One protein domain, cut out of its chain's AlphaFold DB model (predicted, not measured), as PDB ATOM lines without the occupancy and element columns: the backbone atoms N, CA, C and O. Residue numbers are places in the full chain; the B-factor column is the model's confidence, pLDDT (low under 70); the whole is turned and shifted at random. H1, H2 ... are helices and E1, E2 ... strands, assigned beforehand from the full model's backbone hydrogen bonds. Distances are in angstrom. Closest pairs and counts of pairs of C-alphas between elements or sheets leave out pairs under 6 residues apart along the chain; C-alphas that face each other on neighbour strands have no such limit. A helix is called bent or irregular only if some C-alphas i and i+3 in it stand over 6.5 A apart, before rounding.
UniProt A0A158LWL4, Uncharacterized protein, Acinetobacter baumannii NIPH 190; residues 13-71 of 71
ATOM      1  N   ARG A  13      -4.319  20.949  -3.260       47.09
ATOM      2  CA  ARG A  13      -4.292  22.041  -4.231       47.09
ATOM      3  C   ARG A  13      -5.295  21.678  -5.312       47.09
ATOM      4  O   ARG A  13      -5.143  20.631  -5.938       47.09
ATOM      5  N   VAL A  14      -6.330  22.493  -5.469       51.19
ATOM      6  CA  VAL A  14      -7.298  22.344  -6.553       51.19
ATOM      7  C   VAL A  14      -7.022  23.492  -7.509       51.19
ATOM      8  O   VAL A  14      -7.376  24.638  -7.255       51.19
ATOM      9  N   ASP A  15      -6.297  23.189  -8.582       46.09
ATOM     10  CA  ASP A  15      -6.057  24.156  -9.647       46.09
ATOM     11  C   ASP A  15      -7.345  24.280 -10.459       46.09
ATOM     12  O   ASP A  15      -7.669  23.423 -11.281       46.09
ATOM     13  N   ILE A  16      -8.122  25.319 -10.172       47.44
ATOM     14  CA  ILE A  16      -9.265  25.689 -10.994       47.44
ATOM     15  C   ILE A  16      -8.747  26.736 -11.969       47.44
ATOM     16  O   ILE A  16      -8.509  27.882 -11.595       47.44
ATOM     17  N   ALA A  17      -8.564  26.346 -13.227       42.47
ATOM     18  CA  ALA A  17      -8.339  27.281 -14.321       42.47
ATOM     19  C   ALA A  17      -9.670  27.959 -14.694       42.47
ATOM     20  O   ALA A  17     -10.208  27.765 -15.776       42.47
ATOM     21  N   SER A  18     -10.239  28.721 -13.765       38.72
ATOM     22  CA  SER A  18     -11.147  29.809 -14.112       38.72
ATOM     23  C   SER A  18     -10.309  31.072 -13.984       38.72
ATOM     24  O   SER A  18      -9.514  31.155 -13.049       38.72
ATOM     25  N   GLY A  19     -10.406  32.016 -14.920       43.94
ATOM     26  CA  GLY A  19      -9.517  33.187 -15.047       43.94
ATOM     27  C   GLY A  19      -9.406  34.132 -13.833       43.94
ATOM     28  O   GLY A  19      -8.872  35.224 -13.971       43.94
ATOM     29  N   SER A  20      -9.896  33.727 -12.662       49.47
ATOM     30  CA  SER A  20      -9.984  34.448 -11.396       49.47
ATOM     31  C   SER A  20      -9.115  33.888 -10.250       49.47
ATOM     32  O   SER A  20      -9.048  34.530  -9.205       49.47
ATOM     33  N   GLY A  21      -8.381  32.776 -10.419       57.03
ATOM     34  CA  GLY A  21      -7.275  32.413  -9.510       57.03
ATOM     35  C   GLY A  21      -7.258  30.978  -8.967       57.03
ATOM     36  O   GLY A  21      -8.221  30.224  -9.062       57.03
ATOM     37  N   THR A  22      -6.117  30.589  -8.390       68.19
ATOM     38  CA  THR A  22      -5.891  29.255  -7.806       68.19
ATOM     39  C   THR A  22      -6.493  29.160  -6.402       68.19
ATOM     40  O   THR A  22      -6.192  29.999  -5.551       68.19
ATOM     41  N   VAL A  23      -7.268  28.103  -6.128       70.12
ATOM     42  CA  VAL A  23      -7.805  27.807  -4.789       70.12
ATOM     43  C   VAL A  23      -6.949  26.741  -4.103       70.12
ATOM     44  O   VAL A  23      -6.762  25.625  -4.590       70.12
ATOM     45  N   SER A  24      -6.405  27.075  -2.939       75.06
ATOM     46  CA  SER A  24      -5.586  26.182  -2.119       75.06
ATOM     47  C   SER A  24      -6.203  26.043  -0.735       75.06
ATOM     48  O   SER A  24      -6.587  27.037  -0.139       75.06
ATOM     49  N   TYR A  25      -6.281  24.831  -0.182       77.69
ATOM     50  CA  TYR A  25      -6.840  24.641   1.160       77.69
ATOM     51  C   TYR A  25      -5.999  23.695   2.018       77.69
ATOM     52  O   TYR A  25      -5.331  22.765   1.550       77.69
ATOM     53  N   SER A  26      -6.013  23.940   3.324       75.38
ATOM     54  CA  SER A  26      -5.251  23.181   4.304       75.38
ATOM     55  C   SER A  26      -6.168  22.659   5.385       75.38
ATOM     56  O   SER A  26      -6.642  23.414   6.224       75.38
ATOM     57  N   LYS A  27      -6.346  21.336   5.423       73.00
ATOM     58  CA  LYS A  27      -7.070  20.667   6.515       73.00
ATOM     59  C   LYS A  27      -6.323  20.741   7.850       73.00
ATOM     60  O   LYS A  27      -6.933  20.606   8.898       73.00
ATOM     61  N   ARG A  28      -4.991  20.893   7.807       73.31
ATOM     62  CA  ARG A  28      -4.142  20.969   9.006       73.31
ATOM     63  C   ARG A  28      -4.132  22.364   9.605       73.31
ATOM     64  O   ARG A  28      -4.227  22.489  10.815       73.31
ATOM     65  N   ALA A  29      -3.980  23.376   8.753       75.69
ATOM     66  CA  ALA A  29      -3.982  24.766   9.188       75.69
ATOM     67  C   ALA A  29      -5.398  25.350   9.287       75.69
ATOM     68  O   ALA A  29      -5.527  26.450   9.797       75.69
ATOM     69  N   LEU A  30      -6.420  24.633   8.797       80.81
ATOM     70  CA  LEU A  30      -7.801  25.105   8.678       80.81
ATOM     71  C   LEU A  30      -7.881  26.456   7.953       80.81
ATOM     72  O   LEU A  30      -8.519  27.398   8.400       80.81
ATOM     73  N   LYS A  31      -7.186  26.546   6.817       81.31
ATOM     74  CA  LYS A  31      -7.125  27.757   5.990       81.31
ATOM     75  C   LYS A  31      -7.525  27.457   4.563       81.31
ATOM     76  O   LYS A  31      -7.146  26.411   4.021       81.31
ATOM     77  N   ILE A  32      -8.214  28.407   3.949       80.56
ATOM     78  CA  ILE A  32      -8.507  28.427   2.518       80.56
ATOM     79  C   ILE A  32      -7.861  29.680   1.943       80.56
ATOM     80  O   ILE A  32      -7.977  30.760   2.505       80.56
ATOM     81  N   ALA A  33      -7.152  29.520   0.836       78.31
ATOM     82  CA  ALA A  33      -6.511  30.589   0.101       78.31
ATOM     83  C   ALA A  33      -7.061  30.639  -1.320       78.31
ATOM     84  O   ALA A  33      -7.103  29.618  -2.008       78.31
ATOM     85  N   VAL A  34      -7.453  31.830  -1.755       75.44
ATOM     86  CA  VAL A  34      -7.894  32.114  -3.120       75.44
ATOM     87  C   VAL A  34      -6.962  33.186  -3.673       75.44
ATOM     88  O   VAL A  34      -6.894  34.304  -3.164       75.44
ATOM     89  N   GLY A  35      -6.173  32.824  -4.687       74.50
ATOM     90  CA  GLY A  35      -5.130  33.704  -5.213       74.50
ATOM     91  C   GLY A  35      -4.077  34.038  -4.151       74.50
ATOM     92  O   GLY A  35      -3.360  33.148  -3.692       74.50
ATOM     93  N   ASN A  36      -3.973  35.319  -3.780       74.25
ATOM     94  CA  ASN A  36      -2.978  35.825  -2.825       74.25
ATOM     95  C   ASN A  36      -3.540  36.070  -1.413       74.25
ATOM     96  O   ASN A  36      -2.803  36.498  -0.525       74.25
ATOM     97  N   THR A  37      -4.829  35.805  -1.210       76.56
ATOM     98  CA  THR A  37      -5.525  36.047   0.055       76.56
ATOM     99  C   THR A  37      -5.882  34.720   0.705       76.56
ATOM    100  O   THR A  37      -6.267  33.770   0.023       76.56
ATOM    101  N   ALA A  38      -5.750  34.643   2.028       80.62
ATOM    102  CA  ALA A  38      -6.093  33.464   2.807       80.62
ATOM    103  C   ALA A  38      -6.993  33.838   3.982       80.62
ATOM    104  O   ALA A  38      -6.740  34.833   4.655       80.62
ATOM    105  N   ILE A  39      -7.992  33.001   4.231       81.50
ATOM    106  CA  ILE A  39      -8.907  33.095   5.365       81.50
ATOM    107  C   ILE A  39      -8.729  31.889   6.287       81.50
ATOM    108  O   ILE A  39      -8.371  30.787   5.847       81.50
ATOM    109  N   ASP A  40      -8.997  32.101   7.571       85.25
ATOM    110  CA  ASP A  40      -9.140  31.030   8.548       85.25
ATOM    111  C   ASP A  40     -10.583  30.524   8.537       85.25
ATOM    112  O   ASP A  40     -11.544  31.295   8.511       85.25
ATOM    113  N   VAL A  41     -10.728  29.205   8.551       83.12
ATOM    114  CA  VAL A  41     -12.019  28.521   8.563       83.12
ATOM    115  C   VAL A  41     -12.052  27.488   9.668       83.12
ATOM    116  O   VAL A  41     -11.035  27.123  10.253       83.12
ATOM    117  N   THR A  42     -13.240  27.011   9.990       84.88
ATOM    118  CA  THR A  42     -13.412  25.963  10.985       84.88
ATOM    119  C   THR A  42     -13.258  24.583  10.356       84.88
ATOM    120  O   THR A  42     -13.318  24.385   9.140       84.88
ATOM    121  N   LYS A  43     -13.026  23.582  11.209       81.06
ATOM    122  CA  LYS A  43     -12.918  22.186  10.774       81.06
ATOM    123  C   LYS A  43     -14.228  21.660  10.187       81.06
ATOM    124  O   LYS A  43     -14.166  20.839   9.275       81.06
ATOM    125  N   ASP A  44     -15.355  22.134  10.708       82.31
ATOM    126  CA  ASP A  44     -16.694  21.719  10.294       82.31
ATOM    127  C   ASP A  44     -16.977  22.179   8.858       82.31
ATOM    128  O   ASP A  44     -17.137  21.339   7.975       82.31
ATOM    129  N   GLU A  45     -16.817  23.483   8.593       83.62
ATOM    130  CA  GLU A  45     -16.944  24.087   7.255       83.62
ATOM    131  C   GLU A  45     -16.053  23.366   6.226       83.62
ATOM    132  O   GLU A  45     -16.465  23.027   5.117       83.62
ATOM    133  N   LEU A  46     -14.807  23.067   6.602       80.62
ATOM    134  CA  LEU A  46     -13.866  22.389   5.716       80.62
ATOM    135  C   LEU A  46     -14.276  20.924   5.472       80.62
ATOM    136  O   LEU A  46     -14.114  20.425   4.359       80.62
ATOM    137  N   GLN A  47     -14.806  20.219   6.478       83.44
ATOM    138  CA  GLN A  47     -15.319  18.855   6.310       83.44
ATOM    139  C   GLN A  47     -16.576  18.803   5.443       83.44
ATOM    140  O   GLN A  47     -16.661  17.901   4.609       83.44
ATOM    141  N   GLU A  48     -17.495  19.760   5.582       82.69
ATOM    142  CA  GLU A  48     -18.678  19.860   4.724       82.69
ATOM    143  C   GLU A  48     -18.279  19.992   3.254       82.69
ATOM    144  O   GLU A  48     -18.708  19.196   2.418       82.69
ATOM    145  N   ILE A  49     -17.345  20.898   2.947       80.81
ATOM    146  CA  ILE A  49     -16.837  21.078   1.582       80.81
ATOM    147  C   ILE A  49     -16.147  19.804   1.082       80.81
ATOM    148  O   ILE A  49     -16.278  19.415  -0.078       80.81
ATOM    149  N   LEU A  50     -15.405  19.107   1.943       77.94
ATOM    150  CA  LEU A  50     -14.710  17.877   1.563       77.94
ATOM    151  C   LEU A  50     -15.640  16.689   1.325       77.94
ATOM    152  O   LEU A  50     -15.250  15.783   0.586       77.94
ATOM    153  N   ASN A  51     -16.832  16.675   1.911       83.12
ATOM    154  CA  ASN A  51     -17.825  15.635   1.658       83.12
ATOM    155  C   ASN A  51     -18.534  15.801   0.308       83.12
ATOM    156  O   ASN A  51     -19.105  14.838  -0.196       83.12
ATOM    157  N   GLN A  52     -18.441  16.975  -0.316       79.31
ATOM    158  CA  GLN A  52     -19.072  17.255  -1.604       79.31
ATOM    159  C   GLN A  52     -18.246  16.732  -2.794       79.31
ATOM    160  O   GLN A  52     -17.031  16.521  -2.666       79.31
ATOM    161  N   PRO A  53     -18.862  16.498  -3.967       74.75
ATOM    162  CA  PRO A  53     -18.149  16.090  -5.174       74.75
ATOM    163  C   PRO A  53     -17.199  17.192  -5.664       74.75
ATOM    164  O   PRO A  53     -17.422  18.378  -5.433       74.75
ATOM    165  N   LEU A  54     -16.118  16.799  -6.353       67.31
ATOM    166  CA  LEU A  54     -14.982  17.675  -6.694       67.31
ATOM    167  C   LEU A  54     -15.396  18.987  -7.389       67.31
ATOM    168  O   LEU A  54     -14.819  20.033  -7.109       67.31
ATOM    169  N   THR A  55     -16.407  18.920  -8.256       67.19
ATOM    170  CA  THR A  55     -16.972  20.050  -9.007       67.19
ATOM    171  C   THR A  55     -17.634  21.090  -8.098       67.19
ATOM    172  O   THR A  55     -17.507  22.286  -8.340       67.19
ATOM    173  N   GLU A  56     -18.297  20.640  -7.031       70.25
ATOM    174  CA  GLU A  56     -18.992  21.490  -6.055       70.25
ATOM    175  C   GLU A  56     -18.033  22.064  -5.011       70.25
ATOM    176  O   GLU A  56     -18.194  23.211  -4.596       70.25
ATOM    177  N   ARG A  57     -16.975  21.322  -4.637       73.25
ATOM    178  CA  ARG A  57     -15.989  21.784  -3.638       73.25
ATOM    179  C   ARG A  57     -15.422  23.153  -3.985       73.25
ATOM    180  O   ARG A  57     -15.283  24.011  -3.128       73.25
ATOM    181  N   CYS A  58     -15.097  23.334  -5.258       68.69
ATOM    182  CA  CYS A  58     -14.575  24.569  -5.820       68.69
ATOM    183  C   CYS A  58     -15.493  25.763  -5.561       68.69
ATOM    184  O   CYS A  58     -15.041  26.797  -5.078       68.69
ATOM    185  N   ARG A  59     -16.783  25.598  -5.872       74.19
ATOM    186  CA  ARG A  59     -17.787  26.643  -5.698       74.19
ATOM    187  C   ARG A  59     -17.947  26.985  -4.224       74.19
ATOM    188  O   ARG A  59     -17.891  28.154  -3.882       74.19
ATOM    189  N   LEU A  60     -18.038  25.970  -3.370       80.50
ATOM    190  CA  LEU A  60     -18.193  26.151  -1.928       80.50
ATOM    191  C   LEU A  60     -16.963  26.792  -1.274       80.50
ATOM    192  O   LEU A  60     -17.112  27.609  -0.375       80.50
ATOM    193  N   PHE A  61     -15.749  26.477  -1.740       77.50
ATOM    194  CA  PHE A  61     -14.539  27.150  -1.265       77.50
ATOM    195  C   PHE A  61     -14.539  28.645  -1.593       77.50
ATOM    196  O   PHE A  61     -14.110  29.437  -0.762       77.50
ATOM    197  N   VAL A  62     -14.993  29.024  -2.791       75.50
ATOM    198  CA  VAL A  62     -15.082  30.434  -3.205       75.50
ATOM    199  C   VAL A  62     -16.225  31.148  -2.483       75.50
ATOM    200  O   VAL A  62     -16.043  32.280  -2.052       75.50
ATOM    201  N   ASP A  63     -17.369  30.486  -2.315       80.69
ATOM    202  CA  ASP A  63     -18.536  31.023  -1.609       80.69
ATOM    203  C   ASP A  63     -18.191  31.333  -0.145       80.69
ATOM    204  O   ASP A  63     -18.279  32.480   0.282       80.69
ATOM    205  N   LEU A  64     -17.621  30.348   0.564       81.31
ATOM    206  CA  LEU A  64     -17.140  30.511   1.937       81.31
ATOM    207  C   LEU A  64     -16.059  31.594   2.048       81.31
ATOM    208  O   LEU A  64     -16.014  32.339   3.027       81.31
ATOM    209  N   PHE A  65     -15.183  31.686   1.042       80.31
ATOM    210  CA  PHE A  65     -14.162  32.724   0.977       80.31
ATOM    211  C   PHE A  65     -14.763  34.129   0.865       80.31
ATOM    212  O   PHE A  65     -14.329  35.024   1.586       80.31
ATOM    213  N   ASN A  66     -15.769  34.316   0.010       77.50
ATOM    214  CA  ASN A  66     -16.446  35.601  -0.155       77.50
ATOM    215  C   ASN A  66     -17.240  35.984   1.098       77.50
ATOM    216  O   ASN A  66     -17.087  37.101   1.579       77.50
ATOM    217  N   THR A  67     -17.997  35.051   1.691       81.81
ATOM    218  CA  THR A  67     -18.755  35.309   2.930       81.81
ATOM    219  C   THR A  67     -17.854  35.797   4.063       81.81
ATOM    220  O   THR A  67     -18.212  36.728   4.769       81.81
ATOM    221  N   LYS A  68     -16.663  35.211   4.220       76.62
ATOM    222  CA  LYS A  68     -15.684  35.596   5.254       76.62
ATOM    223  C   LYS A  68     -14.920  36.890   4.954       76.62
ATOM    224  O   LYS A  68     -14.213  37.367   5.831       76.62
ATOM    225  N   MET A  69     -14.961  37.379   3.717       73.44
ATOM    226  CA  MET A  69     -14.321  38.637   3.307       73.44
ATOM    227  C   MET A  69     -15.301  39.817   3.328       73.44
ATOM    228  O   MET A  69     -14.850  40.960   3.379       73.44
ATOM    229  N   GLU A  70     -16.608  39.554   3.235       71.94
ATOM    230  CA  GLU A  70     -17.672  40.557   3.399       71.94
ATOM    231  C   GLU A  70     -18.052  40.820   4.870       71.94
ATOM    232  O   GLU A  70     -18.621  41.877   5.143       71.94
ATOM    233  N   ASP A  71     -17.731  39.899   5.790       54.97
ATOM    234  CA  ASP A  71     -17.893  40.030   7.255       54.97
ATOM    235  C   ASP A  71     -16.683  40.726   7.914       54.97
ATOM    236  O   ASP A  71     -16.899  41.617   8.771       54.97
TER     237      ASP A  71
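Overview. This is residues 13 to 71 of the 71 residues of an uncharacterized protein of Acinetobacter baumannii NIPH 190 (UniProt A0A158LWL4). What is the main picture? A small sheet of three strands, E1, E2 and E3, has the long helix H2 lying across one face, which gives two layers, a helix on one face of a sheet. The shorter H1 folds back beside the first part of H2 as a helical hairpin and only grazes the sheet. How is it made up? The 59 printed residues hold E1, E2, E3, H1 and H2 in that order, a mixed class of helices and strands; the antiparallel sheet, order E1 - E2 - E3, is a meander, each strand the antiparallel neighbour of the one before. How large is its outline? It is compact and rounded, with a radius of gyration of the C-alphas of 10.5 A and spans of 29 by 26 by 19 A.

Arrangement. How are the strands paired? E2, residues 31 to 34, is the inner strand, between the edge strands E1, residues 23 to 26, and E3, residues 37 to 40. E1 and E2 form a hairpin, antiparallel at 170 degrees, with N 24 and O 33 2.8 A apart, within hydrogen-bond range. E2 and E3 form another, antiparallel at 156 degrees, with N 39 and O 32 2.8 A apart, also within range. What is on the sheet? H2, residues 54 to 70, is on it at a height over the sheet of 9.5 A, over E1 and E3 and only just over E2, on which 3 of its C-alphas fall. On the local plane its line and that of E1 stand at 87 degrees, across the strands. The closest C-alphas of E2 and H2 are those of Ile 32 and Phe 61, 7.2 A apart. What touches H2? H1, residues 43 to 51, touches residues 56 to 61 of H2 alone, the closest C-alphas being those of Ile 49 and Arg 57, 5.3 A apart. The two run opposite ways at a shallow tilt of 30 degrees. H1 is only just on the sheet, with 5 pairs of C-alphas within 10 A, and only grazes it with its residues 43 to 46. How are the helix backbones formed? Every O i to N i+4 pair is within hydrogen-bond range in H1, and 11 of 13 are in H2.

Along the chain. Where do the strands run? E1 begins at C-alpha 23, (-7.805, 27.807, -4.789), and is 10.5 A long; E2 measures 10.1 A and E3 10.5 A from first to last C-alpha. Where do the helices run? H1 is 12.3 A long, and H2 runs 25.2 A to C-alpha 70 at (-17.672, 40.557, 3.399). H2 is neither bent nor irregular, but only just: C-alphas 55 and 58 are 6.0 A apart.

Size, cuts and confidence. How far does it reach? The two C-alphas farthest apart are those of Gly 19 and Asp 44, 28.7 A. Are there cuts or long links? The printed part has no cut, and the four links between its elements are tight. Residues 13 to 14, before E1, pair antiparallel with residues 23 to 24 of E1. Where is confidence low? The mean pLDDT of the printed part is 72.4, and residues 13 to 22, 54 to 55, 58 and 71 are under 70.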